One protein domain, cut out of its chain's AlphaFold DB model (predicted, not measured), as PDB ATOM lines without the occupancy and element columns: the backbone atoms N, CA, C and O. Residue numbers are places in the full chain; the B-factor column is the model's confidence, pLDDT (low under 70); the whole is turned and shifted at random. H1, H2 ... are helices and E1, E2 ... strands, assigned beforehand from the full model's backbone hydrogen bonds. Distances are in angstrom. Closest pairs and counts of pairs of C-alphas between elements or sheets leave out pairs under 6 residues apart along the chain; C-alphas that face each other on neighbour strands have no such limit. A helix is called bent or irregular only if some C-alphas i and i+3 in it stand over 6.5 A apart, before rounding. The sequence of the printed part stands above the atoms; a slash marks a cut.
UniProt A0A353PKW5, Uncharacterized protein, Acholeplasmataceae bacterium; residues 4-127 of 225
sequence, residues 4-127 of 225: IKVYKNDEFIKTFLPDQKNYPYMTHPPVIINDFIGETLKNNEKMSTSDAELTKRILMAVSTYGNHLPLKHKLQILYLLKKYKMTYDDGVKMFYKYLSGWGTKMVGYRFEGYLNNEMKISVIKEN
ATOM      1  N   ILE A   4     224.337 282.540 201.951       97.25
ATOM      2  CA  ILE A   4     223.296 281.600 202.356       97.25
ATOM      3  C   ILE A   4     223.492 280.302 201.579       97.25
ATOM      4  O   ILE A   4     223.603 280.328 200.354       97.25
ATOM      5  N   LYS A   5     223.505 279.163 202.271       96.88
ATOM      6  CA  LYS A   5     223.372 277.846 201.641       96.88
ATOM      7  C   LYS A   5     221.908 277.434 201.652       96.88
ATOM      8  O   LYS A   5     221.239 277.545 202.678       96.88
ATOM      9  N   VAL A   6     221.417 276.971 200.511       95.81
ATOM     10  CA  VAL A   6     220.028 276.534 200.355       95.81
ATOM     11  C   VAL A   6     219.997 275.037 200.124       95.81
ATOM     12  O   VAL A   6     220.751 274.513 199.303       95.81
ATOM     13  N   TYR A   7     219.090 274.374 200.831       93.50
ATOM     14  CA  TYR A   7     218.842 272.946 200.744       93.50
ATOM     15  C   TYR A   7     217.369 272.700 200.418       93.50
ATOM     16  O   TYR A   7     216.504 273.455 200.866       93.50
ATOM     17  N   LYS A   8     217.078 271.634 199.670       89.75
ATOM     18  CA  LYS A   8     215.719 271.136 199.416       89.75
ATOM     19  C   LYS A   8     215.672 269.677 199.816       89.75
ATOM     20  O   LYS A   8     216.425 268.881 199.268       89.75
ATOM     21  N   ASN A   9     214.787 269.337 200.750       87.25
ATOM     22  CA  ASN A   9     214.673 267.989 201.310       87.25
ATOM     23  C   ASN A   9     216.050 267.432 201.731       87.25
ATOM     24  O   ASN A   9     216.442 266.350 201.305       87.25
ATOM     25  N   ASP A  10     216.806 268.235 202.489       86.94
ATOM     26  CA  ASP A  10     218.177 267.967 202.959       86.94
ATOM     27  C   ASP A  10     219.283 267.904 201.893       86.94
ATOM     28  O   ASP A  10     220.466 267.893 202.239       86.94
ATOM     29  N   GLU A  11     218.943 267.964 200.608       89.19
ATOM     30  CA  GLU A  11     219.922 268.024 199.526       89.19
ATOM     31  C   GLU A  11     220.423 269.458 199.323       89.19
ATOM     32  O   GLU A  11     219.631 270.389 199.163       89.19
ATOM     33  N   PHE A  12     221.745 269.647 199.299       92.19
ATOM     34  CA  PHE A  12     222.343 270.941 198.982       92.19
ATOM     35  C   PHE A  12     222.024 271.344 197.540       92.19
ATOM     36  O   PHE A  12     222.351 270.631 196.592       92.19
ATOM     37  N   ILE A  13     221.428 272.524 197.380       90.88
ATOM     38  CA  ILE A  13     221.093 273.082 196.074       90.88
ATOM     39  C   ILE A  13     222.215 273.993 195.586       90.88
ATOM     40  O   ILE A  13     222.756 273.777 194.501       90.88
ATOM     41  N   LYS A  14     222.495 275.066 196.336       94.38
ATOM     42  CA  LYS A  14     223.381 276.155 195.904       94.38
ATOM     43  C   LYS A  14     223.716 277.110 197.049       94.38
ATOM     44  O   LYS A  14     222.923 277.296 197.975       94.38
ATOM     45  N   THR A  15     224.864 277.775 196.926       96.06
ATOM     46  CA  THR A  15     225.241 278.933 197.746       96.06
ATOM     47  C   THR A  15     224.866 280.234 197.036       96.06
ATOM     48  O   THR A  15     225.213 280.435 195.871       96.06
ATOM     49  N   PHE A  16     224.192 281.135 197.746       96.25
ATOM     50  CA  PHE A  16     223.806 282.460 197.274       96.25
ATOM     51  C   PHE A  16     224.576 283.544 198.024       96.25
ATOM     52  O   PHE A  16     224.720 283.486 199.246       96.25
ATOM     53  N   LEU A  17     225.046 284.539 197.276       96.31
ATOM     54  CA  LEU A  17     225.765 285.701 197.791       96.31
ATOM     55  C   LEU A  17     224.844 286.934 197.799       96.31
ATOM     56  O   LEU A  17     223.903 286.985 197.001       96.31
ATOM     57  N   PRO A  18     225.109 287.931 198.664       96.50
ATOM     58  CA  PRO A  18     224.437 289.225 198.621       96.50
ATOM     59  C   PRO A  18     224.530 289.878 197.237       96.50
ATOM     60  O   PRO A  18     225.588 289.868 196.600       96.50
ATOM     61  N   ASP A  19     223.431 290.470 196.773       96.00
ATOM     62  CA  ASP A  19     223.320 291.065 195.439       96.00
ATOM     63  C   ASP A  19     223.924 292.477 195.390       96.00
ATOM     64  O   ASP A  19     223.246 293.492 195.234       96.00
ATOM     65  N   GLN A  20     225.249 292.532 195.512       94.94
ATOM     66  CA  GLN A  20     226.035 293.767 195.420       94.94
ATOM     67  C   GLN A  20     225.918 294.447 194.050       94.94
ATOM     68  O   GLN A  20     226.180 295.638 193.918       94.94
ATOM     69  N   LYS A  21     225.533 293.701 193.008       94.81
ATOM     70  CA  LYS A  21     225.424 294.238 191.652       94.81
ATOM     71  C   LYS A  21     224.199 295.137 191.511       94.81
ATOM     72  O   LYS A  21     224.319 296.224 190.954       94.81
ATOM     73  N   ASN A  22     223.039 294.678 191.979       96.50
ATOM     74  CA  ASN A  22     221.802 295.455 191.890       96.50
ATOM     75  C   ASN A  22     221.629 296.422 193.074       96.50
ATOM     76  O   ASN A  22     220.892 297.399 192.952       96.50
ATOM     77  N   TYR A  23     222.334 296.193 194.189       96.44
ATOM     78  CA  TYR A  23     222.253 297.011 195.404       96.44
ATOM     79  C   TYR A  23     223.639 297.483 195.908       96.44
ATOM     80  O   TYR A  23     223.985 297.233 197.063       96.44
ATOM     81  N   PRO A  24     224.442 298.196 195.087       96.31
ATOM     82  CA  PRO A  24     225.857 298.484 195.376       96.31
ATOM     83  C   PRO A  24     226.105 299.443 196.549       96.31
ATOM     84  O   PRO A  24     227.213 299.504 197.072       96.31
ATOM     85  N   TYR A  25     225.094 300.214 196.955       96.81
ATOM     86  CA  TYR A  25     225.209 301.210 198.028       96.81
ATOM     87  C   TYR A  25     224.609 300.736 199.360       96.81
ATOM     88  O   TYR A  25     224.592 301.493 200.329       96.81
ATOM     89  N   MET A  26     224.088 299.507 199.421       96.06
ATOM     90  CA  MET A  26     223.566 298.945 200.664       96.06
ATOM     91  C   MET A  26     224.698 298.314 201.471       96.06
ATOM     92  O   MET A  26     225.398 297.435 200.980       96.06
ATOM     93  N   THR A  27     224.820 298.688 202.747       94.25
ATOM     94  CA  THR A  27     225.760 298.044 203.684       94.25
ATOM     95  C   THR A  27     225.506 296.538 203.803       94.25
ATOM     96  O   THR A  27     226.438 295.743 203.915       94.25
ATOM     97  N   HIS A  28     224.234 296.133 203.752       93.12
ATOM     98  CA  HIS A  28     223.797 294.740 203.804       93.12
ATOM     99  C   HIS A  28     222.790 294.475 202.676       93.12
ATOM    100  O   HIS A  28     221.581 294.535 202.915       93.12
ATOM    101  N   PRO A  29     223.256 294.232 201.438       96.06
ATOM    102  CA  PRO A  29     222.356 293.989 200.324       96.06
ATOM    103  C   PRO A  29     221.628 292.649 200.493       96.06
ATOM    104  O   PRO A  29     222.162 291.721 201.113       96.06
ATOM    105  N   PRO A  30     220.410 292.520 199.945       96.12
ATOM    106  CA  PRO A  30     219.640 291.291 200.058       96.12
ATOM    107  C   PRO A  30     220.305 290.146 199.289       96.12
ATOM    108  O   PRO A  30     220.979 290.342 198.278       96.12
ATOM    109  N   VAL A  31     220.061 288.919 199.745       95.75
ATOM    110  CA  VAL A  31     220.410 287.702 199.006       95.75
ATOM    111  C   VAL A  31     219.199 287.290 198.173       95.75
ATOM    112  O   VAL A  31     218.148 286.965 198.725       95.75
ATOM    113  N   ILE A  32     219.332 287.308 196.845       94.44
ATOM    114  CA  ILE A  32     218.241 286.951 195.930       94.44
ATOM    115  C   ILE A  32     218.312 285.462 195.589       94.44
ATOM    116  O   ILE A  32     219.229 285.009 194.905       94.44
ATOM    117  N   ILE A  33     217.312 284.705 196.039       91.88
ATOM    118  CA  ILE A  33     217.185 283.270 195.768       91.88
ATOM    119  C   ILE A  33     216.182 283.081 194.632       91.88
ATOM    120  O   ILE A  33     214.974 283.170 194.822       91.88
ATOM    121  N   ASN A  34     216.702 282.842 193.433       87.44
ATOM    122  CA  ASN A  34     215.922 282.665 192.204       87.44
ATOM    123  C   ASN A  34     216.178 281.310 191.518       87.44
ATOM    124  O   ASN A  34     215.698 281.079 190.410       87.44
ATOM    125  N   ASP A  35     216.941 280.426 192.164       87.88
ATOM    126  CA  ASP A  35     217.376 279.142 191.622       87.88
ATOM    127  C   ASP A  35     217.146 278.019 192.647       87.88
ATOM    128  O   ASP A  35     218.004 277.714 193.470       87.88
ATOM    129  N   PHE A  36     215.973 277.389 192.592       84.69
ATOM    130  CA  PHE A  36     215.605 276.282 193.487       84.69
ATOM    131  C   PHE A  36     216.006 274.894 192.953       84.69
ATOM    132  O   PHE A  36     215.643 273.883 193.554       84.69
ATOM    133  N   ILE A  37     216.735 274.841 191.831       88.00
ATOM    134  CA  ILE A  37     217.302 273.612 191.253       88.00
ATOM    135  C   ILE A  37     218.800 273.535 191.561       88.00
ATOM    136  O   ILE A  37     219.311 272.468 191.895       88.00
ATOM    137  N   GLY A  38     219.506 274.663 191.455       87.69
ATOM    138  CA  GLY A  38     220.931 274.811 191.727       87.69
ATOM    139  C   GLY A  38     221.789 273.799 190.986       87.69
ATOM    140  O   GLY A  38     221.722 273.701 189.759       87.69
ATOM    141  N   GLU A  39     222.609 273.072 191.739       87.56
ATOM    142  CA  GLU A  39     223.567 272.088 191.232       87.56
ATOM    143  C   GLU A  39     223.008 270.657 191.192       87.56
ATOM    144  O   GLU A  39     223.676 269.751 190.697       87.56
ATOM    145  N   THR A  40     221.766 270.436 191.637       87.75
ATOM    146  CA  THR A  40     221.172 269.088 191.750       87.75
ATOM    147  C   THR A  40     221.129 268.342 190.411       87.75
ATOM    148  O   THR A  40     221.455 267.161 190.354       87.75
ATOM    149  N   LEU A  41     220.836 269.027 189.297       89.06
ATOM    150  CA  LEU A  41     220.887 268.429 187.953       89.06
ATOM    151  C   LEU A  41     222.293 267.952 187.579       89.06
ATOM    152  O   LEU A  41     222.448 266.886 186.997       89.06
ATOM    153  N   LYS A  42     223.321 268.739 187.908       88.12
ATOM    154  CA  LYS A  42     224.720 268.384 187.635       88.12
ATOM    155  C   LYS A  42     225.154 267.186 188.484       88.12
ATOM    156  O   LYS A  42     225.922 266.360 188.003       88.12
ATOM    157  N   ASN A  43     224.678 267.114 189.725       86.69
ATOM    158  CA  ASN A  43     225.103 266.102 190.690       86.69
ATOM    159  C   ASN A  43     224.365 264.766 190.511       86.69
ATOM    160  O   ASN A  43     224.956 263.713 190.740       86.69
ATOM    161  N   ASN A  44     223.105 264.799 190.067       87.00
ATOM    162  CA  ASN A  44     222.243 263.615 190.028       87.00
ATOM    163  C   ASN A  44     221.975 263.072 188.621       87.00
ATOM    164  O   ASN A  44     221.538 261.929 188.487       87.00
ATOM    165  N   GLU A  45     222.196 263.864 187.570       87.56
ATOM    166  CA  GLU A  45     221.940 263.443 186.193       87.56
ATOM    167  C   GLU A  45     223.248 263.195 185.447       87.56
ATOM    168  O   GLU A  45     224.251 263.881 185.640       87.56
ATOM    169  N   LYS A  46     223.238 262.234 184.519       88.12
ATOM    170  CA  LYS A  46     224.394 261.912 183.663       88.12
ATOM    171  C   LYS A  46     224.548 262.925 182.518       88.12
ATOM    172  O   LYS A  46     224.696 262.545 181.357       88.12
ATOM    173  N   MET A  47     224.459 264.213 182.835       89.31
ATOM    174  CA  MET A  47     224.552 265.325 181.892       89.31
ATOM    175  C   MET A  47     225.888 266.058 182.027       89.31
ATOM    176  O   MET A  47     226.513 266.059 183.084       89.31
ATOM    177  N   SER A  48     226.335 266.715 180.951       93.38
ATOM    178  CA  SER A  48     227.477 267.627 181.068       93.38
ATOM    179  C   SER A  48     227.071 268.857 181.885       93.38
ATOM    180  O   SER A  48     225.893 269.212 181.931       93.38
ATOM    181  N   THR A  49     228.028 269.566 182.484       92.19
ATOM    182  CA  THR A  49     227.726 270.784 183.258       92.19
ATOM    183  C   THR A  49     226.995 271.842 182.422       92.19
ATOM    184  O   THR A  49     226.045 272.456 182.901       92.19
ATOM    185  N   SER A  50     227.375 272.014 181.151       93.38
ATOM    186  CA  SER A  50     226.697 272.954 180.250       93.38
ATOM    187  C   SER A  50     225.262 272.525 179.937       93.38
ATOM    188  O   SER A  50     224.371 273.374 179.844       93.38
ATOM    189  N   ASP A  51     225.028 271.222 179.764       94.88
ATOM    190  CA  ASP A  51     223.688 270.698 179.504       94.88
ATOM    191  C   ASP A  51     222.810 270.779 180.755       94.88
ATOM    192  O   ASP A  51     221.658 271.168 180.636       94.88
ATOM    193  N   ALA A  52     223.348 270.522 181.951       93.94
ATOM    194  CA  ALA A  52     222.623 270.698 183.211       93.94
ATOM    195  C   ALA A  52     222.152 272.154 183.396       93.94
ATOM    196  O   ALA A  52     220.987 272.397 183.711       93.94
ATOM    197  N   GLU A  53     223.015 273.134 183.111       93.06
ATOM    198  CA  GLU A  53     222.648 274.556 183.132       93.06
ATOM    199  C   GLU A  53     221.621 274.919 182.046       93.06
ATOM    200  O   GLU A  53     220.730 275.742 182.272       93.06
ATOM    201  N   LEU A  54     221.711 274.309 180.859       94.69
ATOM    202  CA  LEU A  54     220.710 274.482 179.806       94.69
ATOM    203  C   LEU A  54     219.352 273.904 180.218       94.69
ATOM    204  O   LEU A  54     218.345 274.603 180.099       94.69
ATOM    205  N   THR A  55     219.332 272.677 180.738       94.38
ATOM    206  CA  THR A  55     218.144 272.010 181.278       94.38
ATOM    207  C   THR A  55     217.509 272.870 182.360       94.38
ATOM    208  O   THR A  55     216.322 273.165 182.277       94.38
ATOM    209  N   LYS A  56     218.295 273.382 183.314       92.62
ATOM    210  CA  LYS A  56     217.811 274.284 184.364       92.62
ATOM    211  C   LYS A  56     217.096 275.515 183.804       92.62
ATOM    212  O   LYS A  56     215.966 275.803 184.197       92.62
ATOM    213  N   ARG A  57     217.713 276.209 182.838       92.38
ATOM    214  CA  ARG A  57     217.098 277.376 182.176       92.38
ATOM    215  C   ARG A  57     215.794 277.024 181.469       92.38
ATOM    216  O   ARG A  57     214.853 277.808 181.516       92.38
ATOM    217  N   ILE A  58     215.737 275.867 180.812       93.50
ATOM    218  CA  ILE A  58     214.517 275.380 180.161       93.50
ATOM    219  C   ILE A  58     213.433 275.110 181.198       93.50
ATOM    220  O   ILE A  58     212.314 275.572 181.012       93.50
ATOM    221  N   LEU A  59     213.752 274.408 182.286       91.75
ATOM    222  CA  LEU A  59     212.795 274.096 183.344       91.75
ATOM    223  C   LEU A  59     212.202 275.383 183.945       91.75
ATOM    224  O   LEU A  59     210.982 275.499 184.045       91.75
ATOM    225  N   MET A  60     213.039 276.381 184.248       89.62
ATOM    226  CA  MET A  60     212.580 277.699 184.715       89.62
ATOM    227  C   MET A  60     211.745 278.450 183.663       89.62
ATOM    228  O   MET A  60     210.766 279.121 183.989       89.62
ATOM    229  N   ALA A  61     212.100 278.345 182.380       91.94
ATOM    230  CA  ALA A  61     211.305 278.936 181.306       91.94
ATOM    231  C   ALA A  61     209.931 278.256 181.195       91.94
ATOM    232  O   ALA A  61     208.926 278.937 181.028       91.94
ATOM    233  N   VAL A  62     209.862 276.931 181.344       91.44
ATOM    234  CA  VAL A  62     208.600 276.178 181.347       91.44
ATOM    235  C   VAL A  62     207.720 276.582 182.531       91.44
ATOM    236  O   VAL A  62     206.533 276.813 182.321       91.44
ATOM    237  N   SER A  63     208.272 276.758 183.740       87.38
ATOM    238  CA  SER A  63     207.475 277.228 184.890       87.38
ATOM    239  C   SER A  63     206.944 278.650 184.714       87.38
ATOM    240  O   SER A  63     205.929 278.999 185.305       87.38
ATOM    241  N   THR A  64     207.626 279.469 183.909       89.38
ATOM    242  CA  THR A  64     207.246 280.867 183.659       89.38
ATOM    243  C   THR A  64     206.237 280.996 182.516       89.38
ATOM    244  O   THR A  64     205.246 281.706 182.641       89.38
ATOM    245  N   TYR A  65     206.481 280.324 181.387       91.50
ATOM    246  CA  TYR A  65     205.693 280.487 180.159       91.50
ATOM    247  C   TYR A  65     204.601 279.424 179.971       91.50
ATOM    248  O   TYR A  65     203.697 279.617 179.151       91.50
ATOM    249  N   GLY A  66     204.680 278.290 180.674       87.88
ATOM    250  CA  GLY A  66     203.771 277.158 180.494       87.88
ATOM    251  C   GLY A  66     203.640 276.756 179.020       87.88
ATOM    252  O   GLY A  66     204.631 276.538 178.321       87.88
ATOM    253  N   ASN A  67     202.401 276.718 178.522       85.75
ATOM    254  CA  ASN A  67     202.090 276.333 177.141       85.75
ATOM    255  C   ASN A  67     202.564 277.347 176.079       85.75
ATOM    256  O   ASN A  67     202.741 276.982 174.914       85.75
ATOM    257  N   HIS A  68     202.833 278.599 176.461       92.81
ATOM    258  CA  HIS A  68     203.286 279.664 175.556       92.81
ATOM    259  C   HIS A  68     204.818 279.729 175.441       92.81
ATOM    260  O   HIS A  68     205.401 280.794 175.247       92.81
ATOM    261  N   LEU A  69     205.494 278.584 175.568       93.62
ATOM    262  CA  LEU A  69     206.952 278.515 175.567       93.62
ATOM    263  C   LEU A  69     207.554 279.009 174.227       93.62
ATOM    264  O   LEU A  69     207.196 278.477 173.166       93.62
ATOM    265  N   PRO A  70     208.513 279.959 174.250       95.19
ATOM    266  CA  PRO A  70     209.199 280.434 173.049       95.19
ATOM    267  C   PRO A  70     209.859 279.313 172.233       95.19
ATOM    268  O   PRO A  70     210.432 278.371 172.791       95.19
ATOM    269  N   LEU A  71     209.860 279.447 170.898       95.31
ATOM    270  CA  LEU A  71     210.390 278.429 169.973       95.31
ATOM    271  C   LEU A  71     211.850 278.057 170.271       95.31
ATOM    272  O   LEU A  71     212.215 276.887 170.200       95.31
ATOM    273  N   LYS A  72     212.664 279.034 170.692       95.50
ATOM    274  CA  LYS A  72     214.049 278.812 171.132       95.50
ATOM    275  C   LYS A  72     214.142 277.710 172.193       95.50
ATOM    276  O   LYS A  72     214.965 276.812 172.056       95.50
ATOM    277  N   HIS A  73     213.295 277.749 173.221       95.69
ATOM    278  CA  HIS A  73     213.313 276.750 174.290       95.69
ATOM    279  C   HIS A  73     212.755 275.402 173.827       95.69
ATOM    280  O   HIS A  73     213.311 274.372 174.192       95.69
ATOM    281  N   LYS A  74     211.738 275.388 172.953       95.31
ATOM    282  CA  LYS A  74     211.234 274.148 172.330       95.31
ATOM    283  C   LYS A  74     212.329 273.417 171.544       95.31
ATOM    284  O   LYS A  74     212.485 272.207 171.686       95.31
ATOM    285  N   LEU A  75     213.133 274.149 170.771       96.94
ATOM    286  CA  LEU A  75     214.273 273.584 170.041       96.94
ATOM    287  C   LEU A  75     215.372 273.075 170.987       96.94
ATOM    288  O   LEU A  75     215.949 272.018 170.742       96.94
ATOM    289  N   GLN A  76     215.640 273.789 172.084       96.62
ATOM    290  CA  GLN A  76     216.600 273.344 173.099       96.62
ATOM    291  C   GLN A  76     216.134 272.068 173.823       96.62
ATOM    292  O   GLN A  76     216.953 271.182 174.061       96.62
ATOM    293  N   ILE A  77     214.834 271.945 174.118       96.06
ATOM    294  CA  ILE A  77     214.230 270.709 174.644       96.06
ATOM    295  C   ILE A  77     214.468 269.567 173.658       96.06
ATOM    296  O   ILE A  77     215.030 268.543 174.036       96.06
ATOM    297  N   LEU A  78     214.103 269.756 172.384       96.75
ATOM    298  CA  LEU A  78     214.267 268.731 171.353       96.75
ATOM    299  C   LEU A  78     215.730 268.274 171.221       96.75
ATOM    300  O   LEU A  78     215.998 267.077 171.112       96.75
ATOM    301  N   TYR A  79     216.678 269.216 171.270       97.19
ATOM    302  CA  TYR A  79     218.111 268.923 171.267       97.19
ATOM    303  C   TYR A  79     218.524 268.033 172.448       97.19
ATOM    304  O   TYR A  79     219.165 267.001 172.232       97.19
ATOM    305  N   LEU A  80     218.144 268.399 173.676       96.69
ATOM    306  CA  LEU A  80     218.501 267.642 174.879       96.69
ATOM    307  C   LEU A  80     217.870 266.250 174.883       96.69
ATOM    308  O   LEU A  80     218.572 265.271 175.132       96.69
ATOM    309  N   LEU A  81     216.584 266.146 174.536       96.06
ATOM    310  CA  LEU A  81     215.890 264.862 174.453       96.06
ATOM    311  C   LEU A  81     216.596 263.919 173.474       96.06
ATOM    312  O   LEU A  81     216.894 262.775 173.815       96.06
ATOM    313  N   LYS A  82     216.962 264.416 172.287       96.62
ATOM    314  CA  LYS A  82     217.682 263.620 171.287       96.62
ATOM    315  C   LYS A  82     219.086 263.228 171.754       96.62
ATOM    316  O   LYS A  82     219.474 262.073 171.591       96.62
ATOM    317  N   LYS A  83     219.844 264.164 172.338       96.38
ATOM    318  CA  LYS A  83     221.218 263.932 172.820       96.38
ATOM    319  C   LYS A  83     221.273 262.858 173.905       96.38
ATOM    320  O   LYS A  83     222.149 261.999 173.864       96.38
ATOM    321  N   TYR A  84     220.326 262.898 174.838       95.31
ATOM    322  CA  TYR A  84     220.263 261.984 175.978       95.31
ATOM    323  C   TYR A  84     219.337 260.784 175.759       95.31
ATOM    324  O   TYR A  84     219.154 259.990 176.676       95.31
ATOM    325  N   LYS A  85     218.794 260.616 174.542       95.06
ATOM    326  CA  LYS A  85     217.854 259.541 174.175       95.06
ATOM    327  C   LYS A  85     216.650 259.458 175.127       95.06
ATOM    328  O   LYS A  85     216.204 258.372 175.478       95.06
ATOM    329  N   MET A  86     216.151 260.615 175.548       94.56
ATOM    330  CA  MET A  86     215.017 260.750 176.455       94.56
ATOM    331  C   MET A  86     213.718 260.922 175.673       94.56
ATOM    332  O   MET A  86     213.685 261.580 174.628       94.56
ATOM    333  N   THR A  87     212.633 260.372 176.208       95.69
ATOM    334  CA  THR A  87     211.284 260.647 175.709       95.69
ATOM    335  C   THR A  87     210.780 261.997 176.222       95.69
ATOM    336  O   THR A  87     211.326 262.565 177.171       95.69
ATOM    337  N   TYR A  88     209.710 262.519 175.617       93.00
ATOM    338  CA  TYR A  88     209.038 263.709 176.143       93.00
ATOM    339  C   TYR A  88     208.589 263.505 177.600       93.00
ATOM    340  O   TYR A  88     208.809 264.381 178.437       93.00
ATOM    341  N   ASP A  89     208.063 262.320 177.918       93.88
ATOM    342  CA  ASP A  89     207.634 261.960 179.270       93.88
ATOM    343  C   ASP A  89     208.789 261.975 180.275       93.88
ATOM    344  O   ASP A  89     208.601 262.381 181.420       93.88
ATOM    345  N   ASP A  90     210.003 261.602 179.867       92.50
ATOM    346  CA  ASP A  90     211.179 261.708 180.738       92.50
ATOM    347  C   ASP A  90     211.534 263.172 181.035       92.50
ATOM    348  O   ASP A  90     211.895 263.510 182.165       92.50
ATOM    349  N   GLY A  91     211.359 264.067 180.057       91.50
ATOM    350  CA  GLY A  91     211.468 265.512 180.270       91.50
ATOM    351  C   GLY A  91     210.413 266.043 181.249       91.50
ATOM    352  O   GLY A  91     210.731 266.826 182.146       91.50
ATOM    353  N   VAL A  92     209.170 265.566 181.135       89.94
ATOM    354  CA  VAL A  92     208.082 265.899 182.070       89.94
ATOM    355  C   VAL A  92     208.390 265.390 183.484       89.94
ATOM    356  O   VAL A  92     208.231 266.129 184.456       89.94
ATOM    357  N   LYS A  93     208.909 264.164 183.624       89.44
ATOM    358  CA  LYS A  93     209.351 263.620 184.920       89.44
ATOM    359  C   LYS A  93     210.454 264.470 185.550       89.44
ATOM    360  O   LYS A  93     210.394 264.734 186.750       89.44
ATOM    361  N   MET A  94     211.429 264.940 184.766       88.94
ATOM    362  CA  MET A  94     212.454 265.870 185.258       88.94
ATOM    363  C   MET A  94     211.843 267.171 185.785       88.94
ATOM    364  O   MET A  94     212.218 267.626 186.866       88.94
ATOM    365  N   PHE A  95     210.883 267.754 185.063       88.62
ATOM    366  CA  PHE A  95     210.186 268.957 185.518       88.62
ATOM    367  C   PHE A  95     209.512 268.745 186.880       88.62
ATOM    368  O   PHE A  95     209.686 269.554 187.797       88.62
ATOM    369  N   TYR A  96     208.807 267.626 187.055       85.62
ATOM    370  CA  TYR A  96     208.164 267.307 188.326       85.62
ATOM    371  C   TYR A  96     209.164 267.062 189.462       85.62
ATOM    372  O   TYR A  96     208.986 267.616 190.551       85.62
ATOM    373  N   LYS A  97     210.236 266.307 189.191       85.75
ATOM    374  CA  LYS A  97     211.302 265.984 190.152       85.75
ATOM    375  C   LYS A  97     211.994 267.245 190.682       85.75
ATOM    376  O   LYS A  97     212.124 267.423 191.892       85.75
ATOM    377  N   TYR A  98     212.417 268.138 189.788       84.88
ATOM    378  CA  TYR A  98     213.278 269.262 190.162       84.88
ATOM    379  C   TYR A  98     212.516 270.542 190.526       84.88
ATOM    380  O   TYR A  98     212.938 271.236 191.452       84.88
ATOM    381  N   LEU A  99     211.375 270.834 189.890       79.38
ATOM    382  CA  LEU A  99     210.620 272.069 190.151       79.38
ATOM    383  C   LEU A  99     209.351 271.866 190.966       79.38
ATOM    384  O   LEU A  99     209.171 272.542 191.972       79.38
ATOM    385  N   SER A 100     208.473 270.955 190.552       68.62
ATOM    386  CA  SER A 100     207.120 270.909 191.130       68.62
ATOM    387  C   SER A 100     207.043 270.174 192.470       68.62
ATOM    388  O   SER A 100     206.053 270.320 193.178       68.62
ATOM    389  N   GLY A 101     208.039 269.342 192.805       66.19
ATOM    390  CA  GLY A 101     207.986 268.493 194.006       66.19
ATOM    391  C   GLY A 101     206.876 267.433 193.948       66.19
ATOM    392  O   GLY A 101     206.441 266.909 194.972       66.19
ATOM    393  N   TRP A 102     206.385 267.129 192.745       55.72
ATOM    394  CA  TRP A 102     205.279 266.201 192.541       55.72
ATOM    395  C   TRP A 102     205.776 264.770 192.777       55.72
ATOM    396  O   TRP A 102     206.714 264.321 192.119       55.72
ATOM    397  N   GLY A 103     205.180 264.079 193.753       55.53
ATOM    398  CA  GLY A 103     205.597 262.742 194.201       55.53
ATOM    399  C   GLY A 103     206.445 262.713 195.482       55.53
ATOM    400  O   GLY A 103     206.672 261.632 196.021       55.53
ATOM    401  N   THR A 104     206.871 263.865 196.020       61.44
ATOM    402  CA  THR A 104     207.484 263.942 197.362       61.44
ATOM    403  C   THR A 104     206.429 264.243 198.427       61.44
ATOM    404  O   THR A 104     205.608 265.135 198.234       61.44
ATOM    405  N   LYS A 105     206.439 263.502 199.550       63.88
ATOM    406  CA  LYS A 105     205.426 263.620 200.620       63.88
ATOM    407  C   LYS A 105     205.338 265.031 201.217       63.88
ATOM    408  O   LYS A 105     204.241 265.458 201.552       63.88
ATOM    409  N   MET A 106     206.462 265.742 201.333       69.44
ATOM    410  CA  MET A 106     206.540 267.142 201.763       69.44
ATOM    411  C   MET A 106     207.765 267.783 201.098       69.44
ATOM    412  O   MET A 106     208.824 267.160 201.052       69.44
ATOM    413  N   VAL A 107     207.617 268.991 200.553       80.75
ATOM    414  CA  VAL A 107     208.749 269.792 200.069       80.75
ATOM    415  C   VAL A 107     209.139 270.748 201.186       80.75
ATOM    416  O   VAL A 107     208.325 271.578 201.588       80.75
ATOM    417  N   GLY A 108     210.368 270.619 201.676       89.06
ATOM    418  CA  GLY A 108     210.948 271.509 202.673       89.06
ATOM    419  C   GLY A 108     212.211 272.169 202.139       89.06
ATOM    420  O   GLY A 108     213.062 271.512 201.535       89.06
ATOM    421  N   TYR A 109     212.338 273.470 202.365       92.62
ATOM    422  CA  TYR A 109     213.547 274.233 202.087       92.62
ATOM    423  C   TYR A 109     214.221 274.619 203.392       92.62
ATOM    424  O   TYR A 109     213.565 275.150 204.282       92.62
ATOM    425  N   ARG A 110     215.534 274.407 203.485       95.19
ATOM    426  CA  ARG A 110     216.352 274.910 204.593       95.19
ATOM    427  C   ARG A 110     217.317 275.968 204.074       95.19
ATOM    428  O   ARG A 110     218.019 275.748 203.088       95.19
ATOM    429  N   PHE A 111     217.339 277.110 204.744       96.44
ATOM    430  CA  PHE A 111     218.176 278.261 204.441       96.44
ATOM    431  C   PHE A 111     219.150 278.465 205.593       96.44
ATOM    432  O   PHE A 111     218.747 278.866 206.680       96.44
ATOM    433  N   GLU A 112     220.427 278.199 205.353       97.38
ATOM    434  CA  GLU A 112     221.484 278.354 206.349       97.38
ATOM    435  C   GLU A 112     222.283 279.622 206.052       97.38
ATOM    436  O   GLU A 112     222.932 279.729 205.010       97.38
ATOM    437  N   GLY A 113     222.225 280.597 206.956       97.56
ATOM    438  CA  GLY A 113     222.978 281.843 206.865       97.56
ATOM    439  C   GLY A 113     224.333 281.723 207.553       97.56
ATOM    440  O   GLY A 113     224.408 281.365 208.732       97.56
ATOM    441  N   TYR A 114     225.395 282.059 206.826       97.56
ATOM    442  CA  TYR A 114     226.773 281.972 207.302       97.56
ATOM    443  C   TYR A 114     227.412 283.353 207.461       97.56
ATOM    444  O   TYR A 114     227.158 284.273 206.678       97.56
ATOM    445  N   LEU A 115     228.274 283.477 208.465       96.50
ATOM    446  CA  LEU A 115     229.148 284.625 208.702       96.50
ATOM    447  C   LEU A 115     230.532 284.092 209.077       96.50
ATOM    448  O   LEU A 115     230.629 283.266 209.982       96.50
ATOM    449  N   ASN A 116     231.587 284.530 208.389       94.94
ATOM    450  CA  ASN A 116     232.958 284.040 208.584       94.94
ATOM    451  C   ASN A 116     233.064 282.501 208.518       94.94
ATOM    452  O   ASN A 116     233.750 281.878 209.325       94.94
ATOM    453  N   ASN A 117     232.354 281.880 207.571       94.00
ATOM    454  CA  ASN A 117     232.243 280.422 207.408       94.00
ATOM    455  C   ASN A 117     231.627 279.645 208.585       94.00
ATOM    456  O   ASN A 117     231.621 278.415 208.566       94.00
ATOM    457  N   GLU A 118     231.023 280.331 209.550       97.25
ATOM    458  CA  GLU A 118     230.273 279.718 210.640       97.25
ATOM    459  C   GLU A 118     228.765 279.904 210.420       97.25
ATOM    460  O   GLU A 118     228.310 280.988 210.044       97.25
ATOM    461  N   MET A 119     227.980 278.848 210.638       97.00
ATOM    462  CA  MET A 119     226.522 278.912 210.525       97.00
ATOM    463  C   MET A 119     225.956 279.709 211.704       97.00
ATOM    464  O   MET A 119     226.188 279.353 212.856       97.00
ATOM    465  N   LYS A 120     225.210 280.785 211.428       97.75
ATOM    466  CA  LYS A 120     224.630 281.663 212.461       97.75
ATOM    467  C   LYS A 120     223.116 281.570 212.571       97.75
ATOM    468  O   LYS A 120     222.568 281.874 213.624       97.75
ATOM    469  N   ILE A 121     222.438 281.187 211.495       96.06
ATOM    470  CA  ILE A 121     220.981 281.073 211.463       96.06
ATOM    471  C   ILE A 121     220.565 279.966 210.498       96.06
ATOM    472  O   ILE A 121     221.213 279.765 209.470       96.06
ATOM    473  N   SER A 122     219.476 279.276 210.820       95.50
ATOM    474  CA  SER A 122     218.826 278.302 209.950       95.50
ATOM    475  C   SER A 122     217.326 278.573 209.946       95.50
ATOM    476  O   SER A 122     216.727 278.721 211.008       95.50
ATOM    477  N   VAL A 123     216.735 278.680 208.759       95.12
ATOM    478  CA  VAL A 123     215.291 278.874 208.567       95.12
ATOM    479  C   VAL A 123     214.764 277.734 207.715       95.12
ATOM    480  O   VAL A 123     215.356 277.412 206.684       95.12
ATOM    481  N   ILE A 124     213.646 277.139 208.121       94.00
ATOM    482  CA  ILE A 124     212.977 276.067 207.383       94.00
ATOM    483  C   ILE A 124     211.657 276.607 206.831       94.00
ATOM    484  O   ILE A 124     210.903 277.250 207.550       94.00
ATOM    485  N   LYS A 125     211.390 276.363 205.546       92.75
ATOM    486  CA  LYS A 125     210.124 276.679 204.872       92.75
ATOM    487  C   LYS A 125     209.527 275.404 204.308       92.75
ATOM    488  O   LYS A 125     210.085 274.809 203.388       92.75
ATOM    489  N   GLU A 126     208.386 275.008 204.843       90.94
ATOM    490  CA  GLU A 126     207.679 273.787 204.470       90.94
ATOM    491  C   GLU A 126     206.174 273.937 204.721       90.94
ATOM    492  O   GLU A 126     205.696 274.992 205.142       90.94
ATOM    493  N   ASN A 127     205.410 272.882 204.445       90.38
ATOM    494  CA  ASN A 127     203.972 272.879 204.695       90.38
ATOM    495  C   ASN A 127     203.668 272.997 206.197       90.38
ATOM    496  O   ASN A 127     204.294 272.331 207.018       90.38
TER     497      ASN A 127
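Overview. This is residues 4 to 127 of the 225 residues of an uncharacterized protein of Acholeplasmataceae bacterium (UniProt A0A353PKW5). The model has two lobes: a strongly twisted sheet of four strands, E1 to E4, and a cluster of helices in which H2 and H3 fold back on each other and H4 crosses near them. The short helix H1 sits between the lobes, only grazing the sheet, and the long stretch of residues 17 to 39 loops out beyond E2 and back before it reaches H1. The printed part has 124 residues, with elements in the order E1 E2 H1 H2 H3 H4 E3 E4; the sheet's order is E2 E1 E3 E4, antiparallel throughout, and the class is mixed, helices and strands. It is only just compact, close to loose, with a radius of gyration of the C-alphas of 16.5 A and spans of 46 by 36 by 26 A.

Arrangement. E1, residues 4 to 8, and E2, residues 11 to 16, form an antiparallel hairpin at 152 degrees, with N 6 and O 14 3.0 A apart, within hydrogen-bond range. E1 is also antiparallel to E3, residues 109 to 115, at 161 degrees, with N 5 and O 112 at 2.9 A. E3 and E4, residues 118 to 125, form another antiparallel hairpin at 159 degrees, with N 111 and O 123 at 2.8 A. E2 and E4 are the edge strands. H1, residues 40 to 44, only grazes the sheet; the closest C-alphas of E2 and H1 are those of Ile 13 and Thr 40, 5.9 A apart. H1 touches H2, residues 49 to 68, at residues 49 to 56 of H2 alone; the closest C-alphas are those of Lys 42 and Ala 52, 5.4 A apart. H2 and H3, residues 71 to 84, form a helical hairpin: they touch at a steep tilt of 45 degrees, opposite ways, with the C-alphas of Ile 58 and His 73 closest at 6.1 A. H4, residues 88 to 100, is close to H2 but not clearly touching, about perpendicular at 89 degrees; the closest C-alphas are those of Leu 59 and Phe 95, 6.2 A apart. H2, H3 and H4 are not on the sheet. The O i to N i+4 pairs are within hydrogen-bond range throughout H1, H3 and H4, and in 14 of 16 cases in H2.

Along the chain. E1 begins at C-alpha 4, (223.296, 281.600, 202.356). H2 is 27.1 A long, with a kink of 62 degrees near residue 62, and is irregular, C-alphas 64 and 67 being 9.5 A apart; H4, 16.7 A, is only just irregular, C-alphas 97 and 100 being 6.53 A apart. H3 is 20.1 A long, E3 19.9 A, and E4 21.2 A, ending at C-alpha 125, (210.124, 276.679, 204.872).

Size, cuts and confidence. The two C-alphas farthest apart are those of Thr 27 and Lys 85, 49.2 A. The printed part has no cut, and the link from E2 to H1 is long, with 23 residues. The mean pLDDT of the printed part is 91.0; residues 100 to 106 are under 70.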